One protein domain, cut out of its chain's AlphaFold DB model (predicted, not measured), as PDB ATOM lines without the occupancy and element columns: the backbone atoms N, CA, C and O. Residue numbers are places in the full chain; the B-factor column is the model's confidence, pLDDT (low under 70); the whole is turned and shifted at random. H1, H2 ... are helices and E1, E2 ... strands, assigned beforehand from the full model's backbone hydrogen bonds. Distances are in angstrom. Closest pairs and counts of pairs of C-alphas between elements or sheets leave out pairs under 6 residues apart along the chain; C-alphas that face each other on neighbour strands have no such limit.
ATOM      1  N   THR A 652     -20.888 -23.116 -20.502       85.94
ATOM      2  CA  THR A 652     -20.908 -23.182 -19.033       85.94
ATOM      3  C   THR A 652     -22.038 -22.336 -18.473       85.94
ATOM      4  O   THR A 652     -22.327 -21.258 -18.987       85.94
ATOM      5  N   ILE A 653     -22.680 -22.821 -17.415       88.25
ATOM      6  CA  ILE A 653     -23.743 -22.098 -16.715       88.25
ATOM      7  C   ILE A 653     -23.136 -20.912 -15.946       88.25
ATOM      8  O   ILE A 653     -22.051 -21.023 -15.373       88.25
ATOM      9  N   LYS A 654     -23.815 -19.760 -15.959       82.62
ATOM     10  CA  LYS A 654     -23.353 -18.482 -15.396       82.62
ATOM     11  C   LYS A 654     -24.303 -18.008 -14.289       82.62
ATOM     12  O   LYS A 654     -25.508 -17.948 -14.508       82.62
ATOM     13  N   GLY A 655     -23.752 -17.603 -13.144       77.44
ATOM     14  CA  GLY A 655     -24.496 -17.089 -11.984       77.44
ATOM     15  C   GLY A 655     -23.903 -17.585 -10.662       77.44
ATOM     16  O   GLY A 655     -22.861 -18.240 -10.671       77.44
ATOM     17  N   GLU A 656     -24.570 -17.316  -9.536       80.12
ATOM     18  CA  GLU A 656     -24.274 -17.955  -8.237       80.12
ATOM     19  C   GLU A 656     -24.806 -19.402  -8.192       80.12
ATOM     20  O   GLU A 656     -25.502 -19.814  -7.270       80.12
ATOM     21  N   ILE A 657     -24.476 -20.172  -9.227       86.12
ATOM     22  CA  ILE A 657     -24.969 -21.525  -9.475       86.12
ATOM     23  C   ILE A 657     -23.835 -22.500  -9.169       86.12
ATOM     24  O   ILE A 657     -22.688 -22.272  -9.569       86.12
ATOM     25  N   LYS A 658     -24.135 -23.575  -8.440       87.38
ATOM     26  CA  LYS A 658     -23.134 -24.553  -7.998       87.38
ATOM     27  C   LYS A 658     -23.564 -25.976  -8.357       87.38
ATOM     28  O   LYS A 658     -24.760 -26.256  -8.399       87.38
ATOM     29  N   PRO A 659     -22.615 -26.888  -8.614       87.50
ATOM     30  CA  PRO A 659     -22.915 -28.314  -8.646       87.50
ATOM     31  C   PRO A 659     -23.425 -28.777  -7.280       87.50
ATOM     32  O   PRO A 659     -22.989 -28.249  -6.255       87.50
ATOM     33  N   PHE A 660     -24.282 -29.794  -7.270       87.38
ATOM     34  CA  PHE A 660     -24.667 -30.475  -6.037       87.38
ATOM     35  C   PHE A 660     -23.442 -31.105  -5.353       87.38
ATOM     36  O   PHE A 660     -22.521 -31.581  -6.022       87.38
ATOM     37  N   GLU A 661     -23.426 -31.122  -4.016       84.12
ATOM     38  CA  GLU A 661     -22.352 -31.780  -3.251       84.12
ATOM     39  C   GLU A 661     -22.344 -33.307  -3.451       84.12
ATOM     40  O   GLU A 661     -21.285 -33.938  -3.426       84.12
ATOM     41  N   GLU A 662     -23.523 -33.897  -3.666       83.19
ATOM     42  CA  GLU A 662     -23.704 -35.315  -3.980       83.19
ATOM     43  C   GLU A 662     -23.605 -35.566  -5.497       83.19
ATOM     44  O   GLU A 662     -23.879 -34.692  -6.319       83.19
ATOM     45  N   SER A 663     -23.212 -36.782  -5.891       84.31
ATOM     46  CA  SER A 663     -23.128 -37.168  -7.306       84.31
ATOM     47  C   SER A 663     -24.524 -37.409  -7.883       84.31
ATOM     48  O   SER A 663     -25.026 -38.532  -7.828       84.31
ATOM     49  N   VAL A 664     -25.124 -36.369  -8.459       87.75
ATOM     50  CA  VAL A 664     -26.475 -36.423  -9.035       87.75
ATOM     51  C   VAL A 664     -26.488 -36.860 -10.507       87.75
ATOM     52  O   VAL A 664     -25.523 -36.659 -11.248       87.75
ATOM     53  N   VAL A 665     -27.612 -37.426 -10.947       87.00
ATOM     54  CA  VAL A 665     -27.948 -37.674 -12.357       87.00
ATOM     55  C   VAL A 665     -29.195 -36.853 -12.707       87.00
ATOM     56  O   VAL A 665     -30.168 -36.917 -11.950       87.00
ATOM     57  N   PRO A 666     -29.216 -36.112 -13.833       86.81
ATOM     58  CA  PRO A 666     -28.127 -35.883 -14.795       86.81
ATOM     59  C   PRO A 666     -26.924 -35.127 -14.205       86.81
ATOM     60  O   PRO A 666     -27.085 -34.278 -13.336       86.81
ATOM     61  N   THR A 667     -25.707 -35.415 -14.680       86.12
ATOM     62  CA  THR A 667     -24.460 -34.842 -14.121       86.12
ATOM     63  C   THR A 667     -24.269 -33.351 -14.414       86.12
ATOM     64  O   THR A 667     -23.421 -32.702 -13.809       86.12
ATOM     65  N   ASP A 668     -25.015 -32.817 -15.377       86.94
ATOM     66  CA  ASP A 668     -25.090 -31.402 -15.743       86.94
ATOM     67  C   ASP A 668     -26.187 -30.644 -14.970       86.94
ATOM     68  O   ASP A 668     -26.419 -29.459 -15.228       86.94
ATOM     69  N   ALA A 669     -26.849 -31.297 -14.005       89.50
ATOM     70  CA  ALA A 669     -27.766 -30.639 -13.088       89.50
ATOM     71  C   ALA A 669     -27.007 -29.833 -12.020       89.50
ATOM     72  O   ALA A 669     -26.054 -30.307 -11.399       89.50
ATOM     73  N   MET A 670     -27.458 -28.604 -11.788       92.44
ATOM     74  CA  MET A 670     -26.886 -27.675 -10.815       92.44
ATOM     75  C   MET A 670     -27.972 -27.104  -9.901       92.44
ATOM     76  O   MET A 670     -29.162 -27.198 -10.208       92.44
ATOM     77  N   GLU A 671     -27.569 -26.469  -8.804       92.44
ATOM     78  CA  GLU A 671     -28.462 -25.771  -7.882       92.44
ATOM     79  C   GLU A 671     -28.161 -24.269  -7.796       92.44
ATOM     80  O   GLU A 671     -27.017 -23.826  -7.946       92.44
ATOM     81  N   SER A 672     -29.209 -23.486  -7.543       93.31
ATOM     82  CA  SER A 672     -29.140 -22.043  -7.310       93.31
ATOM     83  C   SER A 672     -30.061 -21.651  -6.165       93.31
ATOM     84  O   SER A 672     -31.238 -21.999  -6.180       93.31
ATOM     85  N   THR A 673     -29.560 -20.855  -5.222       91.00
ATOM     86  CA  THR A 673     -30.409 -20.179  -4.225       91.00
ATOM     87  C   THR A 673     -30.922 -18.821  -4.704       91.00
ATOM     88  O   THR A 673     -31.680 -18.177  -3.984       91.00
ATOM     89  N   ASP A 674     -30.483 -18.364  -5.882       92.75
ATOM     90  CA  ASP A 674     -30.950 -17.133  -6.519       92.75
ATOM     91  C   ASP A 674     -32.075 -17.455  -7.526       92.75
ATOM     92  O   ASP A 674     -31.805 -18.089  -8.555       92.75
ATOM     93  N   PRO A 675     -33.328 -17.041  -7.249       92.12
ATOM     94  CA  PRO A 675     -34.475 -17.271  -8.123       92.12
ATOM     95  C   PRO A 675     -34.648 -16.212  -9.229       92.12
ATOM     96  O   PRO A 675     -35.584 -16.343 -10.027       92.12
ATOM     97  N   THR A 676     -33.817 -15.161  -9.285       92.88
ATOM     98  CA  THR A 676     -33.949 -14.056 -10.260       92.88
ATOM     99  C   THR A 676     -32.884 -14.060 -11.358       92.88
ATOM    100  O   THR A 676     -32.980 -13.265 -12.303       92.88
ATOM    101  N   THR A 677     -31.909 -14.976 -11.288       92.56
ATOM    102  CA  THR A 677     -30.789 -15.047 -12.234       92.56
ATOM    103  C   THR A 677     -30.640 -16.414 -12.895       92.56
ATOM    104  O   THR A 677     -30.639 -17.449 -12.233       92.56
ATOM    105  N   ILE A 678     -30.415 -16.420 -14.210       93.81
ATOM    106  CA  ILE A 678     -29.996 -17.614 -14.960       93.81
ATOM    107  C   ILE A 678     -29.251 -17.224 -16.238       93.81
ATOM    108  O   ILE A 678     -29.582 -16.230 -16.878       93.81
ATOM    109  N   GLY A 679     -28.244 -17.991 -16.647       91.94
ATOM    110  CA  GLY A 679     -27.527 -17.721 -17.886       91.94
ATOM    111  C   GLY A 679     -26.475 -18.759 -18.226       91.94
ATOM    112  O   GLY A 679     -26.212 -19.682 -17.455       91.94
ATOM    113  N   PHE A 680     -25.834 -18.574 -19.374       93.00
ATOM    114  CA  PHE A 680     -24.717 -19.397 -19.813       93.00
ATOM    115  C   PHE A 680     -23.705 -18.596 -20.640       93.00
ATOM    116  O   PHE A 680     -23.967 -17.487 -21.112       93.00
ATOM    117  N   THR A 681     -22.518 -19.168 -20.802       92.50
ATOM    118  CA  THR A 681     -21.492 -18.726 -21.751       92.50
ATOM    119  C   THR A 681     -21.357 -19.747 -22.870       92.50
ATOM    120  O   THR A 681     -21.642 -20.927 -22.654       92.50
ATOM    121  N   PHE A 682     -20.941 -19.302 -24.050       91.25
ATOM    122  CA  PHE A 682     -20.731 -20.154 -25.217       91.25
ATOM    123  C   PHE A 682     -19.476 -19.723 -25.983       91.25
ATOM    124  O   PHE A 682     -19.130 -18.539 -26.029       91.25
ATOM    125  N   THR A 683     -18.775 -20.685 -26.582       91.12
ATOM    126  CA  THR A 683     -17.655 -20.413 -27.495       91.12
ATOM    127  C   THR A 683     -18.135 -20.240 -28.932       91.12
ATOM    128  O   THR A 683     -19.205 -20.709 -29.296       91.12
ATOM    129  N   VAL A 684     -17.325 -19.590 -29.765       89.69
ATOM    130  CA  VAL A 684     -17.499 -19.590 -31.224       89.69
ATOM    131  C   VAL A 684     -17.526 -21.027 -31.773       89.69
ATOM    132  O   VAL A 684     -16.787 -21.881 -31.279       89.69
ATOM    133  N   SER A 685     -18.366 -21.291 -32.780       88.25
ATOM    134  CA  SER A 685     -18.419 -22.580 -33.478       88.25
ATOM    135  C   SER A 685     -17.288 -22.673 -34.499       88.25
ATOM    136  O   SER A 685     -16.960 -21.686 -35.163       88.25
ATOM    137  N   GLU A 686     -16.714 -23.865 -34.675       86.12
ATOM    138  CA  GLU A 686     -15.807 -24.122 -35.802       86.12
ATOM    139  C   GLU A 686     -16.573 -24.256 -37.129       86.12
ATOM    140  O   GLU A 686     -15.988 -24.088 -38.204       86.12
ATOM    141  N   ASP A 687     -17.888 -24.503 -37.061       84.19
ATOM    142  CA  ASP A 687     -18.765 -24.479 -38.221       84.19
ATOM    143  C   ASP A 687     -18.982 -23.026 -38.669       84.19
ATOM    144  O   ASP A 687     -19.655 -22.212 -38.028       84.19
ATOM    145  N   LYS A 688     -18.386 -22.698 -39.818       80.38
ATOM    146  CA  LYS A 688     -18.450 -21.364 -40.426       80.38
ATOM    147  C   LYS A 688     -19.847 -20.997 -40.923       80.38
ATOM    148  O   LYS A 688     -20.069 -19.822 -41.207       80.38
ATOM    149  N   SER A 689     -20.754 -21.966 -41.060       80.19
ATOM    150  CA  SER A 689     -22.138 -21.723 -41.471       80.19
ATOM    151  C   SER A 689     -22.968 -21.077 -40.361       80.19
ATOM    152  O   SER A 689     -23.965 -20.417 -40.658       80.19
ATOM    153  N   VAL A 690     -22.548 -21.222 -39.095       84.69
ATOM    154  CA  VAL A 690     -23.249 -20.644 -37.947       84.69
ATOM    155  C   VAL A 690     -23.322 -19.133 -38.098       84.69
ATOM    156  O   VAL A 690     -22.312 -18.451 -38.280       84.69
ATOM    157  N   LYS A 691     -24.541 -18.612 -37.974       83.25
ATOM    158  CA  LYS A 691     -24.836 -17.182 -38.028       83.25
ATOM    159  C   LYS A 691     -25.273 -16.639 -36.678       83.25
ATOM    160  O   LYS A 691     -24.835 -15.548 -36.308       83.25
ATOM    161  N   ARG A 692     -26.130 -17.377 -35.966       87.88
ATOM    162  CA  ARG A 692     -26.752 -16.927 -34.713       87.88
ATOM    163  C   ARG A 692     -26.865 -18.019 -33.652       87.88
ATOM    164  O   ARG A 692     -27.024 -19.195 -33.983       87.88
ATOM    165  N   TYR A 693     -26.845 -17.572 -32.399       91.12
ATOM    166  CA  TYR A 693     -27.120 -18.342 -31.190       91.12
ATOM    167  C   TYR A 693     -28.341 -17.764 -30.474       91.12
ATOM    168  O   TYR A 693     -28.370 -16.568 -30.166       91.12
ATOM    169  N   ASP A 694     -29.302 -18.621 -30.149       92.44
ATOM    170  CA  ASP A 694     -30.496 -18.277 -29.385       92.44
ATOM    171  C   ASP A 694     -30.470 -18.974 -28.011       92.44
ATOM    172  O   ASP A 694     -30.069 -20.135 -27.892       92.44
ATOM    173  N   MET A 695     -30.912 -18.265 -26.971       92.62
ATOM    174  CA  MET A 695     -31.089 -18.775 -25.609       92.62
ATOM    175  C   MET A 695     -32.547 -19.178 -25.403       92.62
ATOM    176  O   MET A 695     -33.435 -18.347 -25.579       92.62
ATOM    177  N   CYS A 696     -32.781 -20.419 -24.983       93.06
ATOM    178  CA  CYS A 696     -34.104 -20.951 -24.664       93.06
ATOM    179  C   CYS A 696     -34.110 -21.503 -23.230       93.06
ATOM    180  O   CYS A 696     -33.154 -22.180 -22.832       93.06
ATOM    181  N   ILE A 697     -35.179 -21.252 -22.465       93.94
ATOM    182  CA  ILE A 697     -35.349 -21.817 -21.116       93.94
ATOM    183  C   ILE A 697     -36.743 -22.420 -20.971       93.94
ATOM    184  O   ILE A 697     -37.749 -21.737 -21.174       93.94
ATOM    185  N   GLY A 698     -36.799 -23.683 -20.560       93.06
ATOM    186  CA  GLY A 698     -38.037 -24.423 -20.361       93.06
ATOM    187  C   GLY A 698     -38.183 -25.020 -18.973       93.06
ATOM    188  O   GLY A 698     -37.219 -25.207 -18.232       93.06
ATOM    189  N   THR A 699     -39.423 -25.381 -18.657       90.38
ATOM    190  CA  THR A 699     -39.758 -26.290 -17.546       90.38
ATOM    191  C   THR A 699     -39.386 -27.748 -17.838       90.38
ATOM    192  O   THR A 699     -39.353 -28.563 -16.921       90.38
ATOM    193  N   ASP A 700     -39.089 -28.072 -19.097       87.88
ATOM    194  CA  ASP A 700     -38.600 -29.363 -19.581       87.88
ATOM    195  C   ASP A 700     -37.571 -29.120 -20.698       87.88
ATOM    196  O   ASP A 700     -37.578 -28.058 -21.327       87.88
ATOM    197  N   LYS A 701     -36.707 -30.101 -20.978       84.38
ATOM    198  CA  LYS A 701     -35.665 -30.030 -22.018       84.38
ATOM    199  C   LYS A 701     -36.191 -29.821 -23.446       84.38
ATOM    200  O   LYS A 701     -35.409 -29.462 -24.323       84.38
ATOM    201  N   TYR A 702     -37.479 -30.058 -23.697       85.06
ATOM    202  CA  TYR A 702     -38.108 -29.844 -25.007       85.06
ATOM    203  C   TYR A 702     -38.967 -28.576 -25.098       85.06
ATOM    204  O   TYR A 702     -39.528 -28.305 -26.158       85.06
ATOM    205  N   LEU A 703     -39.093 -27.820 -24.006       89.06
ATOM    206  CA  LEU A 703     -39.937 -26.630 -23.929       89.06
ATOM    207  C   LEU A 703     -39.085 -25.361 -23.810       89.06
ATOM    208  O   LEU A 703     -37.940 -25.400 -23.369       89.06
ATOM    209  N   ASP A 704     -39.671 -24.221 -24.157       89.88
ATOM    210  CA  ASP A 704     -39.106 -22.878 -23.964       89.88
ATOM    211  C   ASP A 704     -40.109 -21.936 -23.270       89.88
ATOM    212  O   ASP A 704     -40.069 -20.715 -23.396       89.88
ATOM    213  N   ASN A 705     -41.012 -22.520 -22.478       90.06
ATOM    214  CA  ASN A 705     -42.123 -21.820 -21.839       90.06
ATOM    215  C   ASN A 705     -41.727 -20.902 -20.670       90.06
ATOM    216  O   ASN A 705     -42.593 -20.198 -20.156       90.06
ATOM    217  N   ILE A 706     -40.465 -20.882 -20.232       91.69
ATOM    218  CA  ILE A 706     -39.975 -19.933 -19.216       91.69
ATOM    219  C   ILE A 706     -39.372 -18.707 -19.897       91.69
ATOM    220  O   ILE A 706     -39.658 -17.582 -19.489       91.69
ATOM    221  N   PHE A 707     -38.559 -18.917 -20.929       91.69
ATOM    222  CA  PHE A 707     -37.982 -17.871 -21.763       91.69
ATOM    223  C   PHE A 707     -37.924 -18.389 -23.206       91.69
ATOM    224  O   PHE A 707     -37.149 -19.323 -23.467       91.69
ATOM    225  N   PRO A 708     -38.727 -17.818 -24.126       90.00
ATOM    226  CA  PRO A 708     -38.791 -18.286 -25.502       90.00
ATOM    227  C   PRO A 708     -37.434 -18.112 -26.176       90.00
ATOM    228  O   PRO A 708     -36.693 -17.178 -25.849       90.00
ATOM    229  N   CYS A 709     -37.121 -18.990 -27.131       88.75
ATOM    230  CA  CYS A 709     -35.850 -18.942 -27.851       88.75
ATOM    231  C   CYS A 709     -35.588 -17.550 -28.441       88.75
ATOM    232  O   CYS A 709     -36.183 -17.154 -29.443       88.75
ATOM    233  N   THR A 710     -34.685 -16.813 -27.802       88.69
ATOM    234  CA  THR A 710     -34.397 -15.416 -28.129       88.69
ATOM    235  C   THR A 710     -32.973 -15.303 -28.622       88.69
ATOM    236  O   THR A 710     -32.059 -15.871 -28.027       88.69
ATOM    237  N   TRP A 711     -32.773 -14.524 -29.681       88.94
ATOM    238  CA  TRP A 711     -31.456 -14.277 -30.245       88.94
ATOM    239  C   TRP A 711     -30.534 -13.548 -29.260       88.94
ATOM    240  O   TRP A 711     -30.834 -12.433 -28.827       88.94
ATOM    241  N   VAL A 712     -29.400 -14.175 -28.928       87.88
ATOM    242  CA  VAL A 712     -28.428 -13.667 -27.946       87.88
ATOM    243  C   VAL A 712     -26.993 -13.531 -28.458       87.88
ATOM    244  O   VAL A 712     -26.149 -12.990 -27.751       87.88
ATOM    245  N   GLY A 713     -26.674 -13.984 -29.671       84.31
ATOM    246  CA  GLY A 713     -25.320 -13.827 -30.199       84.31
ATOM    247  C   GLY A 713     -25.174 -14.158 -31.676       84.31
ATOM    248  O   GLY A 713     -25.998 -14.859 -32.259       84.31
ATOM    249  N   TYR A 714     -24.107 -13.650 -32.284       86.12
ATOM    250  CA  TYR A 714     -23.622 -14.077 -33.602       86.12
ATOM    251  C   TYR A 714     -22.510 -15.111 -33.428       86.12
ATOM    252  O   TYR A 714     -22.186 -15.432 -32.292       86.12
ATOM    253  N   ASN A 715     -21.900 -15.603 -34.515       84.38
ATOM    254  CA  ASN A 715     -20.801 -16.579 -34.477       84.38
ATOM    255  C   ASN A 715     -19.489 -16.045 -33.857       84.38
ATOM    256  O   ASN A 715     -18.458 -15.913 -34.513       84.38
ATOM    257  N   THR A 716     -19.547 -15.714 -32.575       87.88
ATOM    258  CA  THR A 716     -18.488 -15.199 -31.713       87.88
ATOM    259  C   THR A 716     -18.726 -15.756 -30.315       87.88
ATOM    260  O   THR A 716     -19.875 -15.925 -29.918       87.88
ATOM    261  N   SER A 717     -17.666 -16.019 -29.551       89.50
ATOM    262  CA  SER A 717     -17.818 -16.401 -28.144       89.50
ATOM    263  C   SER A 717     -18.480 -15.273 -27.352       89.50
ATOM    264  O   SER A 717     -18.138 -14.109 -27.560       89.50
ATOM    265  N   GLY A 718     -19.371 -15.614 -26.427       90.50
ATOM    266  CA  GLY A 718     -20.102 -14.629 -25.638       90.50
ATOM    267  C   GLY A 718     -20.828 -15.241 -24.446       90.50
ATOM    268  O   GLY A 718     -20.613 -16.398 -24.068       90.50
ATOM    269  N   SER A 719     -21.688 -14.445 -23.818       92.12
ATOM    270  CA  SER A 719     -22.548 -14.888 -22.723       92.12
ATOM    271  C   SER A 719     -23.933 -14.266 -22.781       92.12
ATOM    272  O   SER A 719     -24.087 -13.108 -23.159       92.12
ATOM    273  N   ALA A 720     -24.930 -15.028 -22.347       92.50
ATOM    274  CA  ALA A 720     -26.313 -14.595 -22.245       92.50
ATOM    275  C   ALA A 720     -26.838 -14.907 -20.844       92.50
ATOM    276  O   ALA A 720     -26.637 -16.006 -20.325       92.50
ATOM    277  N   SER A 721     -27.482 -13.937 -20.201       93.44
ATOM    278  CA  SER A 721     -28.070 -14.135 -18.874       93.44
ATOM    279  C   SER A 721     -29.290 -13.256 -18.653       93.44
ATOM    280  O   SER A 721     -29.394 -12.166 -19.206       93.44
ATOM    281  N   ILE A 722     -30.195 -13.720 -17.808       93.69
ATOM    282  CA  ILE A 722     -31.317 -12.973 -17.262       93.69
ATOM    283  C   ILE A 722     -30.941 -12.618 -15.828       93.69
ATOM    284  O   ILE A 722     -30.490 -13.496 -15.096       93.69
ATOM    285  N   LYS A 723     -31.087 -11.346 -15.447       91.62
ATOM    286  CA  LYS A 723     -30.908 -10.869 -14.064       91.62
ATOM    287  C   LYS A 723     -32.020  -9.874 -13.756       91.62
ATOM    288  O   LYS A 723     -32.195  -8.917 -14.517       91.62
ATOM    289  N   ASP A 724     -32.784 -10.123 -12.696       87.44
ATOM    290  CA  ASP A 724     -33.883  -9.260 -12.227       87.44
ATOM    291  C   ASP A 724     -34.852  -8.836 -13.353       87.44
ATOM    292  O   ASP A 724     -35.226  -7.670 -13.489       87.44
ATOM    293  N   GLY A 725     -35.194  -9.788 -14.229       88.81
ATOM    294  CA  GLY A 725     -36.112  -9.587 -15.356       88.81
ATOM    295  C   GLY A 725     -35.607  -8.679 -16.480       88.81
ATOM    296  O   GLY A 725     -36.407  -8.130 -17.246       88.81
ATOM    297  N   TYR A 726     -34.287  -8.572 -16.634       91.50
ATOM    298  CA  TYR A 726     -33.639  -7.986 -17.806       91.50
ATOM    299  C   TYR A 726     -32.721  -8.987 -18.502       91.50
ATOM    300  O   TYR A 726     -32.024  -9.760 -17.847       91.50
ATOM    301  N   LEU A 727     -32.683  -8.921 -19.836       91.81
ATOM    302  CA  LEU A 727     -31.735  -9.675 -20.655       91.81
ATOM    303  C   LEU A 727     -30.378  -8.959 -20.697       91.81
ATOM    304  O   LEU A 727     -30.301  -7.766 -21.010       91.81
ATOM    305  N   TYR A 728     -29.318  -9.715 -20.431       90.62
ATOM    306  CA  TYR A 728     -27.922  -9.309 -20.518       90.62
ATOM    307  C   TYR A 728     -27.196 -10.151 -21.564       90.62
ATOM    308  O   TYR A 728     -27.226 -11.379 -21.493       90.62
ATOM    309  N   ILE A 729     -26.490  -9.489 -22.479       90.81
ATOM    310  CA  ILE A 729     -25.555 -10.125 -23.417       90.81
ATOM    311  C   ILE A 729     -24.170  -9.560 -23.114       90.81
ATOM    312  O   ILE A 729     -24.018  -8.346 -23.022       90.81
ATOM    313  N   ASP A 730     -23.188 -10.427 -22.879       88.56
ATOM    314  CA  ASP A 730     -21.818 -10.045 -22.496       88.56
ATOM    315  C   ASP A 730     -21.763  -9.093 -21.289       88.56
ATOM    316  O   ASP A 730     -21.003  -8.130 -21.249       88.56
ATOM    317  N   ASP A 731     -22.618  -9.365 -20.294       86.56
ATOM    318  CA  ASP A 731     -22.842  -8.537 -19.096       86.56
ATOM    319  C   ASP A 731     -23.352  -7.107 -19.368       86.56
ATOM    320  O   ASP A 731     -23.474  -6.300 -18.443       86.56
ATOM    321  N   ILE A 732     -23.761  -6.807 -20.602       87.12
ATOM    322  CA  ILE A 732     -24.422  -5.556 -20.976       87.12
ATOM    323  C   ILE A 732     -25.934  -5.728 -20.845       87.12
ATOM    324  O   ILE A 732     -26.533  -6.575 -21.505       87.12
ATOM    325  N   LYS A 733     -26.566  -4.891 -20.015       89.88
ATOM    326  CA  LYS A 733     -28.027  -4.829 -19.852       89.88
ATOM    327  C   LYS A 733     -28.677  -4.304 -21.135       89.88
ATOM    328  O   LYS A 733     -28.399  -3.171 -21.520       89.88
ATOM    329  N   LEU A 734     -29.567  -5.077 -21.762       86.31
ATOM    330  CA  LEU A 734     -30.198  -4.693 -23.031       86.31
ATOM    331  C   LEU A 734     -31.642  -4.224 -22.881       86.31
ATOM    332  O   LEU A 734     -31.943  -3.069 -23.167       86.31
ATOM    333  N   ARG A 735     -32.551  -5.116 -22.475       84.19
ATOM    334  CA  ARG A 735     -33.997  -4.840 -22.488       84.19
ATOM    335  C   ARG A 735     -34.753  -5.602 -21.395       84.19
ATOM    336  O   ARG A 735     -34.278  -6.665 -20.983       84.19
ATOM    337  N   PRO A 736     -35.882  -5.066 -20.891       88.62
ATOM    338  CA  PRO A 736     -36.750  -5.784 -19.960       88.62
ATOM    339  C   PRO A 736     -37.430  -6.965 -20.658       88.62
ATOM    340  O   PRO A 736     -37.727  -6.902 -21.853       88.62
ATOM    341  N   LEU A 737     -37.713  -8.029 -19.907       87.88
ATOM    342  CA  LEU A 737     -38.316  -9.242 -20.466       87.88
ATOM    343  C   LEU A 737     -39.704  -9.022 -21.087       87.88
ATOM    344  O   LEU A 737     -40.028  -9.710 -22.050       87.88
ATOM    345  N   SER A 738     -40.496  -8.048 -20.620       81.31
ATOM    346  CA  SER A 738     -41.824  -7.768 -21.193       81.31
ATOM    347  C   SER A 738     -41.793  -7.388 -22.675       81.31
ATOM    348  O   SER A 738     -42.789  -7.561 -23.368       81.31
ATOM    349  N   GLU A 739     -40.671  -6.859 -23.174       82.06
ATOM    350  CA  GLU A 739     -40.508  -6.505 -24.593       82.06
ATOM    351  C   GLU A 739     -40.306  -7.724 -25.502       82.06
ATOM    352  O   GLU A 739     -40.367  -7.589 -26.722       82.06
ATOM    353  N   LEU A 740     -40.059  -8.901 -24.923       75.31
ATOM    354  CA  LEU A 740     -39.883 -10.153 -25.658       75.31
ATOM    355  C   LEU A 740     -41.200 -10.920 -25.846       75.31
ATOM    356  O   LEU A 740     -41.210 -11.920 -26.560       75.31
ATOM    357  N   LYS A 741     -42.319 -10.451 -25.268       70.50
ATOM    358  CA  LYS A 741     -43.640 -11.043 -25.517       70.50
ATOM    359  C   LYS A 741     -43.997 -10.902 -26.998       70.50
ATOM    360  O   LYS A 741     -44.057  -9.792 -27.528       70.50
ATOM    361  N   THR A 742     -44.285 -12.017 -27.664       55.28
ATOM    362  CA  THR A 742     -44.803 -12.012 -29.037       55.28
ATOM    363  C   THR A 742     -46.134 -11.264 -29.077       55.28
ATOM    364  O   THR A 742     -47.115 -11.704 -28.477       55.28
ATOM    365  N   LYS A 743     -46.184 -10.127 -29.786       50.34
ATOM    366  CA  LYS A 743     -47.438  -9.420 -30.075       50.34
ATOM    367  C   LYS A 743     -48.342 -10.363 -30.868       50.34
ATOM    368  O   LYS A 743     -48.046 -10.676 -32.019       50.34
ATOM    369  N   VAL A 744     -49.441 -10.807 -30.262       40.22
ATOM    370  CA  VAL A 744     -50.537 -11.423 -31.013       40.22
ATOM    371  C   VAL A 744     -51.027 -10.359 -31.990       40.22
ATOM    372  O   VAL A 744     -51.448  -9.281 -31.572       40.22
ATOM    373  N   LYS A 755     -43.872  -1.101 -18.860       59.09
ATOM    374  CA  LYS A 755     -42.898  -2.169 -19.100       59.09
ATOM    375  C   LYS A 755     -42.551  -2.826 -17.764       59.09
ATOM    376  O   LYS A 755     -41.919  -2.192 -16.920       59.09
ATOM    377  N   THR A 756     -42.984  -4.066 -17.559       67.75
ATOM    378  CA  THR A 756     -42.657  -4.848 -16.363       67.75
ATOM    379  C   THR A 756     -41.397  -5.681 -16.610       67.75
ATOM    380  O   THR A 756     -41.115  -6.116 -17.723       67.75
ATOM    381  N   SER A 757     -40.581  -5.870 -15.580       79.81
ATOM    382  CA  SER A 757     -39.323  -6.618 -15.671       79.81
ATOM    383  C   SER A 757     -39.288  -7.700 -14.599       79.81
ATOM    384  O   SER A 757     -38.377  -7.725 -13.776       79.81
ATOM    385  N   VAL A 758     -40.315  -8.552 -14.544       87.50
ATOM    386  CA  VAL A 758     -40.387  -9.614 -13.535       87.50
ATOM    387  C   VAL A 758     -39.845 -10.921 -14.111       87.50
ATOM    388  O   VAL A 758     -40.358 -11.454 -15.097       87.50
ATOM    389  N   PHE A 759     -38.802 -11.433 -13.465       92.88
ATOM    390  CA  PHE A 759     -38.323 -12.802 -13.607       92.88
ATOM    391  C   PHE A 759     -38.024 -13.334 -12.212       92.88
ATOM    392  O   PHE A 759     -37.063 -12.901 -11.579       92.88
ATOM    393  N   HIS A 760     -38.888 -14.214 -11.720       92.69
ATOM    394  CA  HIS A 760     -38.768 -14.777 -10.384       92.69
ATOM    395  C   HIS A 760     -39.334 -16.195 -10.372       92.69
ATOM    396  O   HIS A 760     -40.528 -16.388 -10.628       92.69
ATOM    397  N   MET A 761     -38.463 -17.176 -10.144       93.69
ATOM    398  CA  MET A 761     -38.767 -18.605 -10.261       93.69
ATOM    399  C   MET A 761     -39.075 -19.236  -8.901       93.69
ATOM    400  O   MET A 761     -38.545 -18.814  -7.874       93.69
ATOM    401  N   GLU A 762     -39.933 -20.255  -8.884       91.25
ATOM    402  CA  GLU A 762     -40.412 -20.823  -7.621       91.25
ATOM    403  C   GLU A 762     -39.382 -21.742  -6.952       91.25
ATOM    404  O   GLU A 762     -38.680 -22.479  -7.650       91.25
ATOM    405  N   PRO A 763     -39.337 -21.783  -5.608       90.12
ATOM    406  CA  PRO A 763     -38.521 -22.735  -4.865       90.12
ATOM    407  C   PRO A 763     -38.896 -24.185  -5.217       90.12
ATOM    408  O   PRO A 763     -39.983 -24.649  -4.879       90.12
ATOM    409  N   GLY A 764     -37.986 -24.893  -5.887       88.88
ATOM    410  CA  GLY A 764     -38.159 -26.244  -6.419       88.88
ATOM    411  C   GLY A 764     -38.299 -26.304  -7.943       88.88
ATOM    412  O   GLY A 764     -38.399 -27.383  -8.524       88.88
ATOM    413  N   ARG A 765     -38.334 -25.161  -8.636       91.56
ATOM    414  CA  ARG A 765     -38.447 -25.118 -10.097       91.56
ATOM    415  C   ARG A 765     -37.138 -25.579 -10.750       91.56
ATOM    416  O   ARG A 765     -36.077 -25.050 -10.433       91.56
ATOM    417  N   SER A 766     -37.230 -26.509 -11.703       92.44
ATOM    418  CA  SER A 766     -36.113 -26.867 -12.590       92.44
ATOM    419  C   SER A 766     -36.157 -26.033 -13.870       92.44
ATOM    420  O   SER A 766     -37.192 -25.970 -14.535       92.44
ATOM    421  N   LEU A 767     -35.033 -25.404 -14.210       94.38
ATOM    422  CA  LEU A 767     -34.845 -24.559 -15.390       94.38
ATOM    423  C   LEU A 767     -33.937 -25.284 -16.387       94.38
ATOM    424  O   LEU A 767     -32.732 -25.385 -16.158       94.38
ATOM    425  N   PHE A 768     -34.498 -25.789 -17.485       93.75
ATOM    426  CA  PHE A 768     -33.743 -26.466 -18.541       93.75
ATOM    427  C   PHE A 768     -33.270 -25.442 -19.568       93.75
ATOM    428  O   PHE A 768     -34.088 -24.806 -20.233       93.75
ATOM    429  N   MET A 769     -31.953 -25.283 -19.703       92.69
ATOM    430  CA  MET A 769     -31.363 -24.353 -20.664       92.69
ATOM    431  C   MET A 769     -30.948 -25.067 -21.944       92.69
ATOM    432  O   MET A 769     -30.214 -26.058 -21.919       92.69
ATOM    433  N   THR A 770     -31.365 -24.497 -23.070       92.69
ATOM    434  CA  THR A 770     -31.004 -24.968 -24.408       92.69
ATOM    435  C   THR A 770     -30.463 -23.806 -25.230       92.69
ATOM    436  O   THR A 770     -31.045 -22.721 -25.248       92.69
ATOM    437  N   MET A 771     -29.355 -24.040 -25.929       91.56
ATOM    438  CA  MET A 771     -28.830 -23.131 -26.944       91.56
ATOM    439  C   MET A 771     -29.259 -23.623 -28.324       91.56
ATOM    440  O   MET A 771     -28.931 -24.745 -28.710       91.56
ATOM    441  N   ARG A 772     -29.973 -22.794 -29.085       91.88
ATOM    442  CA  ARG A 772     -30.336 -23.087 -30.478       91.88
ATOM    443  C   ARG A 772     -29.376 -22.358 -31.412       91.88
ATOM    444  O   ARG A 772     -29.185 -21.155 -31.290       91.88
ATOM    445  N   VAL A 773     -28.756 -23.088 -32.330       91.38
ATOM    446  CA  VAL A 773     -27.715 -22.570 -33.228       91.38
ATOM    447  C   VAL A 773     -28.217 -22.646 -34.659       91.38
ATOM    448  O   VAL A 773     -28.599 -23.730 -35.087       91.38
ATOM    449  N   CYS A 774     -28.220 -21.532 -35.396       87.19
ATOM    450  CA  CYS A 774     -28.762 -21.485 -36.759       87.19
ATOM    451  C   CYS A 774     -27.767 -20.906 -37.775       87.19
ATOM    452  O   CYS A 774     -26.989 -20.001 -37.448       87.19
ATOM    453  N   ASN A 775     -27.835 -21.387 -39.021       85.62
ATOM    454  CA  ASN A 775     -27.132 -20.797 -40.168       85.62
ATOM    455  C   ASN A 775     -27.950 -19.673 -40.844       85.62
ATOM    456  O   ASN A 775     -29.056 -19.345 -40.413       85.62
ATOM    457  N   GLU A 776     -27.400 -19.072 -41.906       75.19
ATOM    458  CA  GLU A 776     -28.058 -18.017 -42.711       75.19
ATOM    459  C   GLU A 776     -29.367 -18.481 -43.379       75.19
ATOM    460  O   GLU A 776     -30.229 -17.659 -43.671       75.19
ATOM    461  N   ALA A 777     -29.542 -19.791 -43.590       66.12
ATOM    462  CA  ALA A 777     -30.767 -20.387 -44.128       66.12
ATOM    463  C   ALA A 777     -31.776 -20.770 -43.028       66.12
ATOM    464  O   ALA A 777     -32.766 -21.440 -43.305       66.12
ATOM    465  N   VAL A 778     -31.533 -20.377 -41.770       73.31
ATOM    466  CA  VAL A 778     -32.427 -20.642 -40.626       73.31
ATOM    467  C   VAL A 778     -32.594 -22.142 -40.314       73.31
ATOM    468  O   VAL A 778     -33.447 -22.526 -39.515       73.31
ATOM    469  N   LEU A 779     -31.728 -23.008 -40.847       80.62
ATOM    470  CA  LEU A 779     -31.620 -24.387 -40.372       80.62
ATOM    471  C   LEU A 779     -30.939 -24.363 -39.000       80.62
ATOM    472  O   LEU A 779     -29.853 -23.796 -38.865       80.62
ATOM    473  N   CYS A 780     -31.590 -24.940 -37.987       86.81
ATOM    474  CA  CYS A 780     -31.157 -24.839 -36.595       86.81
ATOM    475  C   CYS A 780     -30.936 -26.207 -35.935       86.81
ATOM    476  O   CYS A 780     -31.721 -27.132 -36.142       86.81
ATOM    477  N   THR A 781     -29.940 -26.282 -35.052       91.06
ATOM    478  CA  THR A 781     -29.659 -27.435 -34.184       91.06
ATOM    479  C   THR A 781     -29.701 -26.999 -32.717       91.06
ATOM    480  O   THR A 781     -29.154 -25.955 -32.359       91.06
ATOM    481  N   ASN A 782     -30.356 -27.780 -31.853       89.94
ATOM    482  CA  ASN A 782     -30.445 -27.503 -30.415       89.94
ATOM    483  C   ASN A 782     -29.324 -28.221 -29.648       89.94
ATOM    484  O   ASN A 782     -29.103 -29.415 -29.845       89.94
ATOM    485  N   LYS A 783     -28.685 -27.517 -28.711       90.25
ATOM    486  CA  LYS A 783     -27.697 -28.050 -27.770       90.25
ATOM    487  C   LYS A 783     -28.166 -27.847 -26.330       90.25
ATOM    488  O   LYS A 783     -28.399 -26.715 -25.909       90.25
ATOM    489  N   SER A 784     -28.281 -28.936 -25.571       89.25
ATOM    490  CA  SER A 784     -28.584 -28.874 -24.135       89.25
ATOM    491  C   SER A 784     -27.389 -28.308 -23.367       89.25
ATOM    492  O   SER A 784     -26.258 -28.744 -23.586       89.25
ATOM    493  N   ILE A 785     -27.638 -27.352 -22.474       89.38
ATOM    494  CA  ILE A 785     -26.606 -26.761 -21.608       89.38
ATOM    495  C   ILE A 785     -26.589 -27.430 -20.229       89.38
ATOM    496  O   ILE A 785     -25.526 -27.539 -19.621       89.38
ATOM    497  N   GLY A 786     -27.761 -27.841 -19.742       89.19
ATOM    498  CA  GLY A 786     -27.973 -28.416 -18.416       89.19
ATOM    499  C   GLY A 786     -29.247 -27.884 -17.763       89.19
ATOM    500  O   GLY A 786     -29.986 -27.087 -18.356       89.19
ATOM    501  N   SER A 787     -29.503 -28.318 -16.531       92.19
ATOM    502  CA  SER A 787     -30.672 -27.898 -15.750       92.19
ATOM    503  C   SER A 787     -30.269 -27.269 -14.422       92.19
ATOM    504  O   SER A 787     -29.396 -27.795 -13.738       92.19
ATOM    505  N   VAL A 788     -30.942 -26.194 -14.019       94.31
ATOM    506  CA  VAL A 788     -30.709 -25.525 -12.730       94.31
ATOM    507  C   VAL A 788     -31.947 -25.672 -11.853       94.31
ATOM    508  O   VAL A 788     -33.030 -25.249 -12.252       94.31
ATOM    509  N   LEU A 789     -31.798 -26.266 -10.671       93.62
ATOM    510  CA  LEU A 789     -32.849 -26.357  -9.661       93.62
ATOM    511  C   LEU A 789     -32.782 -25.150  -8.719       93.62
ATOM    512  O   LEU A 789     -31.735 -24.880  -8.129       93.62
ATOM    513  N   ILE A 790     -33.902 -24.449  -8.547       93.38
ATOM    514  CA  ILE A 790     -34.013 -23.350  -7.580       93.38
ATOM    515  C   ILE A 790     -34.210 -23.925  -6.174       93.38
ATOM    516  O   ILE A 790     -35.273 -24.457  -5.867       93.38
ATOM    517  N   THR A 791     -33.206 -23.814  -5.309       90.94
ATOM    518  CA  THR A 791     -33.219 -24.322  -3.928       90.94
ATOM    519  C   THR A 791     -33.358 -23.185  -2.910       90.94
ATOM    520  O   THR A 791     -33.331 -22.001  -3.241       90.94
TER     521      THR A 791
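What this domain is: This is residues 652 to 744 and 755 to 791 of the 916 residues of an uncharacterized protein of Mytilus coruscus (UniProt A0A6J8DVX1). Two sheets stand partly face to face: a six-stranded sheet, curled like part of a barrel, bends round E3 and E6 of a smaller four-stranded sheet, whose other strands, E7 and E8, run on past E5. The small helix H1 follows E8 and only grazes both sheets. The printed part has 130 residues, with named elements in the order E1 E2 E3 E4 E5 E6 E7 E8 H1 E9 E10, and its class is mostly strand. The larger sheet, E1 E2 E10 E9 E4 E5, is mixed; the other, E3 E6 E7 E8, is antiparallel. It is compact, with a radius of gyration of the C-alphas of 14.5 A and spans of 41 by 38 by 26 A.

How they stand to each other: Start at edge strand E1, residues 657 to 659, which forms a hairpin with E2, residues 669 to 672; N 658 and O 671 are 2.9 A apart. E2 is parallel to E10, residues 780 to 790, with N 789 and O 670 at 2.8 A. E10 forms an antiparallel hairpin with E9, residues 766 to 775, where N 767 and O 788 are 2.8 A apart. E4, residues 690 to 698, is antiparallel to E9, with N 694 and O 772 at 2.8 A. The hairpin of E4 and edge strand E5, residues 707 to 714, has N 693 and O 713 at 2.8 A. This sheet is strongly twisted. In the other sheet, look at E3, residues 677 to 682, antiparallel to E6, residues 718 to 723, with N 722 and O 678 at 2.7 A. E6, E7, residues 726 to 729, and E8, residues 732 to 736, form a meander, each strand the antiparallel neighbour of the one before; N 728 and O 721 are 2.7 A apart, and N 734 and O 727 are 2.9 A apart. Between the sheets, the closest C-alphas of E5 and E6, Val 712 and Ala 720, are 6.2 A apart; E3 and E9 are near each other. H1, residues 737 to 740, is too short for an O i to N i+4 pair; its one O i to N i+3 pair is within range.

Where its parts are: Find C-alpha 657 at (-24.969, -21.525, -9.475), where E1 begins. E4 runs 23.3 A, E9 29.6 A and E10 29.2 A, the last ending at C-alpha 790, (-34.013, -23.350, -7.580).

The domain as a whole: The C-alphas farthest apart, Glu 662 and Val 744, are 45.0 A apart. Residues 745 to 754 are not printed, and C-alphas 744 and 755 are 16.9 A apart across this cut. Confidence is under 70 at residues 742 to 744, 755 to 756 and 777.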